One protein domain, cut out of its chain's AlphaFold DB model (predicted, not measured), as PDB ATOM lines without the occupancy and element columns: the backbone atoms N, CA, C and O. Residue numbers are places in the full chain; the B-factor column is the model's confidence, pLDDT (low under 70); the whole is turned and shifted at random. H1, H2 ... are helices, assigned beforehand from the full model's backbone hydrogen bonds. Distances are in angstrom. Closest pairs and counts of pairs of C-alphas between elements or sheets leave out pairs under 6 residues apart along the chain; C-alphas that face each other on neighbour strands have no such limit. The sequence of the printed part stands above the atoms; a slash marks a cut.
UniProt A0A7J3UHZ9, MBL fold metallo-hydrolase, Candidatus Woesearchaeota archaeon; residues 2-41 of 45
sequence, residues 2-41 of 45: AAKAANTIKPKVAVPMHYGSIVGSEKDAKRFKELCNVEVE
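Overview. This is residues 2 to 41 of the 45 residues of the protein "MBL fold metallo-hydrolase" of Candidatus Woesearchaeota archaeon (UniProt A0A7J3UHZ9). Two short helices, H1 and H2, meet where the first part of H1 comes near the later part of H2, and they run the same way, set off from each other along the length of the domain. A long link without a named element runs from the end of H1 back to the start of H2, and a short parallel pairing joins residues 13 to 14 of this link to residues 39 to 40 near the end of the printed part. The printed part has 40 residues, with two named helices in the order H1, H2 and no named strand; the class is all helix, though under half of the residues, 18 of 40, are in named elements. The whole is compact, with a radius of gyration of the C-alphas of 9.6 A, and elongated, spanning 26 by 16 by 15 A.

Arrangement. H1, residues 2 to 9, and H2, residues 26 to 35, touch, with 5 pairs of C-alphas within 8 A. Their closest C-alphas, those of Ala 3 and Phe 32, are 5.7 A apart. Their lines stand at a steep tilt of 37 degrees, only just beyond shallow, and they run the same way. Their centres are 13.1 A apart. In H1 and H2 every O i to N i+4 pair is within hydrogen-bond range.

Along the chain. H1 begins at C-alpha 2, at (99.442, 147.399, 128.320), and measures 10.6 A from first to last C-alpha. H2, the longest helix with 10 residues, measures 14.5 A and ends at C-alpha 35, at (107.155, 143.553, 125.077).

Size, cuts and confidence. The printed part, residues 2 to 41 of a chain of 45, has no cut. The C-alphas of Thr 8 and Ser 21, the two farthest apart, are 26.4 A apart. The link from H1 to H2, 16 residues, is long. The mean pLDDT of the printed part is 91.4, and residues 21 to 22 are under 70.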
ATOM      1  N   ALA A   2      99.864 148.712 127.815       92.94
ATOM      2  CA  ALA A   2      99.442 147.399 128.320       92.94
ATOM      3  C   ALA A   2     100.608 146.480 128.747       92.94
ATOM      4  O   ALA A   2     100.569 145.910 129.833       92.94
ATOM      5  N   ALA A   3     101.675 146.373 127.943       95.50
ATOM      6  CA  ALA A   3     102.818 145.512 128.274       95.50
ATOM      7  C   ALA A   3     103.529 145.944 129.567       95.50
ATOM      8  O   ALA A   3     103.935 145.115 130.376       95.50
ATOM      9  N   LYS A   4     103.615 147.258 129.819       97.00
ATOM     10  CA  LYS A   4     104.178 147.789 131.066       97.00
ATOM     11  C   LYS A   4     103.322 147.374 132.263       97.00
ATOM     12  O   LYS A   4     103.874 146.932 133.262       97.00
ATOM     13  N   ALA A   5     101.997 147.461 132.139       96.81
ATOM     14  CA  ALA A   5     101.078 147.022 133.186       96.81
ATOM     15  C   ALA A   5     101.216 145.516 133.463       96.81
ATOM     16  O   ALA A   5     101.374 145.127 134.619       96.81
ATOM     17  N   ALA A   6     101.256 144.684 132.417       97.25
ATOM     18  CA  ALA A   6     101.482 143.245 132.551       97.25
ATOM     19  C   ALA A   6     102.811 142.940 133.268       97.25
ATOM     20  O   ALA A   6     102.841 142.157 134.215       97.25
ATOM     21  N   ASN A   7     103.890 143.638 132.901       97.25
ATOM     22  CA  ASN A   7     105.208 143.480 133.523       97.25
ATOM     23  C   ASN A   7     105.255 143.943 134.988       97.25
ATOM     24  O   ASN A   7     106.060 143.431 135.767       97.25
ATOM     25  N   THR A   8     104.417 144.908 135.376       98.19
ATOM     26  CA  THR A   8     104.294 145.363 136.768       98.19
ATOM     27  C   THR A   8     103.463 144.398 137.607       98.19
ATOM     28  O   THR A   8     103.873 144.060 138.714       98.19
ATOM     29  N   ILE A   9     102.325 143.934 137.083       97.75
ATOM     30  CA  ILE A   9     101.411 143.019 137.784       97.75
ATOM     31  C   ILE A   9     102.033 141.626 137.933       97.75
ATOM     32  O   ILE A   9     101.810 140.962 138.941       97.75
ATOM     33  N   LYS A  10     102.836 141.201 136.948       97.06
ATOM     34  CA  LYS A  10     103.458 139.871 136.875       97.06
ATOM     35  C   LYS A  10     102.437 138.723 137.004       97.06
ATOM     36  O   LYS A  10     102.591 137.868 137.879       97.06
ATOM     37  N   PRO A  11     101.377 138.691 136.171       96.88
ATOM     38  CA  PRO A  11     100.455 137.561 136.164       96.88
ATOM     39  C   PRO A  11     101.163 136.292 135.671       96.88
ATOM     40  O   PRO A  11     102.226 136.362 135.054       96.88
ATOM     41  N   LYS A  12     100.546 135.127 135.902       97.38
ATOM     42  CA  LYS A  12     101.040 133.864 135.331       97.38
ATOM     43  C   LYS A  12     100.956 133.872 133.804       97.38
ATOM     44  O   LYS A  12     101.925 133.515 133.156       97.38
ATOM     45  N   VAL A  13      99.824 134.326 133.263       96.81
ATOM     46  CA  VAL A  13      99.573 134.467 131.823       96.81
ATOM     47  C   VAL A  13      98.841 135.787 131.586       96.81
ATOM     48  O   VAL A  13      97.952 136.146 132.363       96.81
ATOM     49  N   ALA A  14      99.207 136.517 130.535       96.81
ATOM     50  CA  ALA A  14      98.487 137.693 130.057       96.81
ATOM     51  C   ALA A  14      97.844 137.413 128.690       96.81
ATOM     52  O   ALA A  14      98.505 136.918 127.780       96.81
ATOM     53  N   VAL A  15      96.569 137.773 128.532       94.69
ATOM     54  CA  VAL A  15      95.818 137.606 127.280       94.69
ATOM     55  C   VAL A  15      95.435 138.994 126.759       94.69
ATOM     56  O   VAL A  15      94.653 139.685 127.419       94.69
ATOM     57  N   PRO A  16      95.999 139.469 125.629       91.62
ATOM     58  CA  PRO A  16      95.572 140.721 125.028       91.62
ATOM     59  C   PRO A  16      94.159 140.549 124.466       91.62
ATOM     60  O   PRO A  16      93.878 139.592 123.752       91.62
ATOM     61  N   MET A  17      93.272 141.488 124.780       85.81
ATOM     62  CA  MET A  17      91.886 141.496 124.304       85.81
ATOM     63  C   MET A  17      91.634 142.720 123.415       85.81
ATOM     64  O   MET A  17      92.427 143.662 123.417       85.81
ATOM     65  N   HIS A  18      90.519 142.714 122.677       83.25
ATOM     66  CA  HIS A  18      90.040 143.823 121.835       83.25
ATOM     67  C   HIS A  18      90.896 144.195 120.612       83.25
ATOM     68  O   HIS A  18      90.574 145.178 119.942       83.25
ATOM     69  N   TYR A  19      91.926 143.413 120.272       80.62
ATOM     70  CA  TYR A  19      92.681 143.608 119.035       80.62
ATOM     71  C   TYR A  19      91.908 143.078 117.818       80.62
ATOM     72  O   TYR A  19      91.212 142.069 117.903       80.62
ATOM     73  N   GLY A  20      92.009 143.757 116.674       70.19
ATOM     74  CA  GLY A  20      91.411 143.333 115.401       70.19
ATOM     75  C   GLY A  20      89.899 143.554 115.260       70.19
ATOM     76  O   GLY A  20      89.429 143.667 114.133       70.19
ATOM     77  N   SER A  21      89.148 143.666 116.361       69.81
ATOM     78  CA  SER A  21      87.691 143.879 116.347       69.81
ATOM     79  C   SER A  21      87.269 145.317 116.662       69.81
ATOM     80  O   SER A  21      86.362 145.844 116.024       69.81
ATOM     81  N   ILE A  22      87.916 145.962 117.643       68.25
ATOM     82  CA  ILE A  22      87.523 147.295 118.139       68.25
ATOM     83  C   ILE A  22      88.695 148.278 118.063       68.25
ATOM     84  O   ILE A  22      88.516 149.400 117.592       68.25
ATOM     85  N   VAL A  23      89.900 147.888 118.501       72.88
ATOM     86  CA  VAL A  23      91.078 148.771 118.481       72.88
ATOM     87  C   VAL A  23      92.356 147.968 118.273       72.88
ATOM     88  O   VAL A  23      92.559 146.943 118.909       72.88
ATOM     89  N   GLY A  24      93.266 148.462 117.439       74.75
ATOM     90  CA  GLY A  24      94.506 147.749 117.133       74.75
ATOM     91  C   GLY A  24      94.286 146.546 116.215       74.75
ATOM     92  O   GLY A  24      93.177 146.215 115.806       74.75
ATOM     93  N   SER A  25      95.381 145.901 115.860       88.44
ATOM     94  CA  SER A  25      95.482 144.826 114.884       88.44
ATOM     95  C   SER A  25      96.083 143.579 115.522       88.44
ATOM     96  O   SER A  25      96.677 143.627 116.598       88.44
ATOM     97  N   GLU A  26      96.022 142.450 114.824       89.12
ATOM     98  CA  GLU A  26      96.750 141.240 115.229       89.12
ATOM     99  C   GLU A  26      98.259 141.506 115.427       89.12
ATOM    100  O   GLU A  26      98.909 140.905 116.285       89.12
ATOM    101  N   LYS A  27      98.830 142.464 114.679       91.12
ATOM    102  CA  LYS A  27     100.226 142.891 114.857       91.12
ATOM    103  C   LYS A  27     100.456 143.547 116.217       91.12
ATOM    104  O   LYS A  27     101.522 143.356 116.793       91.12
ATOM    105  N   ASP A  28      99.473 144.264 116.752       91.50
ATOM    106  CA  ASP A  28      99.564 144.881 118.077       91.50
ATOM    107  C   ASP A  28      99.540 143.827 119.189       91.50
ATOM    108  O   ASP A  28     100.286 143.950 120.159       91.50
ATOM    109  N   ALA A  29      98.775 142.742 119.022       92.44
ATOM    110  CA  ALA A  29      98.804 141.600 119.939       92.44
ATOM    111  C   ALA A  29     100.170 140.896 119.934       92.44
ATOM    112  O   ALA A  29     100.737 140.614 120.992       92.44
ATOM    113  N   LYS A  30     100.747 140.681 118.743       93.38
ATOM    114  CA  LYS A  30     102.111 140.142 118.598       93.38
ATOM    115  C   LYS A  30     103.142 141.072 119.235       93.38
ATOM    116  O   LYS A  30     103.983 140.623 120.009       93.38
ATOM    117  N   ARG A  31     103.022 142.380 119.003       94.69
ATOM    118  CA  ARG A  31     103.908 143.380 119.604       94.69
ATOM    119  C   ARG A  31     103.780 143.436 121.127       94.69
ATOM    120  O   ARG A  31     104.780 143.602 121.818       94.69
ATOM    121  N   PHE A  32     102.573 143.285 121.666       95.44
ATOM    122  CA  PHE A  32     102.350 143.174 123.104       95.44
ATOM    123  C   PHE A  32     103.077 141.957 123.687       95.44
ATOM    124  O   PHE A  32     103.770 142.106 124.692       95.44
ATOM    125  N   LYS A  33     102.990 140.795 123.026       95.50
ATOM    126  CA  LYS A  33     103.707 139.574 123.418       95.50
ATOM    127  C   LYS A  33     105.223 139.770 123.462       95.50
ATOM    128  O   LYS A  33     105.843 139.372 124.437       95.50
ATOM    129  N   GLU A  34     105.807 140.437 122.470       96.62
ATOM    130  CA  GLU A  34     107.251 140.740 122.445       96.62
ATOM    131  C   GLU A  34     107.713 141.669 123.578       96.62
ATOM    132  O   GLU A  34     108.867 141.620 123.993       96.62
ATOM    133  N   LEU A  35     106.836 142.558 124.050       96.94
ATOM    134  CA  LEU A  35     107.155 143.553 125.077       96.94
ATOM    135  C   LEU A  35     106.888 143.054 126.509       96.94
ATOM    136  O   LEU A  35     107.239 143.744 127.473       96.94
ATOM    137  N   CYS A  36     106.235 141.901 126.662       97.25
ATOM    138  CA  CYS A  36     105.924 141.313 127.959       97.25
ATOM    139  C   CYS A  36     107.033 140.363 128.425       97.25
ATOM    140  O   CYS A  36     107.532 139.538 127.672       97.25
ATOM    141  N   ASN A  37     107.362 140.445 129.711       96.94
ATOM    142  CA  ASN A  37     108.290 139.554 130.411       96.94
ATOM    143  C   ASN A  37     107.566 138.364 131.066       96.94
ATOM    144  O   ASN A  37     108.179 137.590 131.797       96.94
ATOM    145  N   VAL A  38     106.250 138.276 130.875       96.56
ATOM    146  CA  VAL A  38     105.386 137.192 131.348       96.56
ATOM    147  C   VAL A  38     104.887 136.388 130.158       96.56
ATOM    148  O   VAL A  38     104.953 136.854 129.021       96.56
ATOM    149  N   GLU A  39     104.372 135.191 130.415       97.31
ATOM    150  CA  GLU A  39     103.756 134.380 129.375       97.31
ATOM    151  C   GLU A  39     102.546 135.103 128.771       97.31
ATOM    152  O   GLU A  39     101.714 135.669 129.487       97.31
ATOM    153  N   VAL A  40     102.474 135.110 127.440       97.06
ATOM    154  CA  VAL A  40     101.387 135.743 126.694       97.06
ATOM    155  C   VAL A  40     100.773 134.747 125.725       97.06
ATOM    156  O   VAL A  40     101.448 134.251 124.809       97.06
ATOM    157  N   GLU A  41      99.473 134.535 125.885       96.12
ATOM    158  CA  GLU A  41      98.646 133.754 124.974       96.12
ATOM    159  C   GLU A  41      97.777 134.687 124.140       96.12
ATOM    160  O   GLU A  41      97.054 135.529 124.663       96.12
TER     161      GLU A  41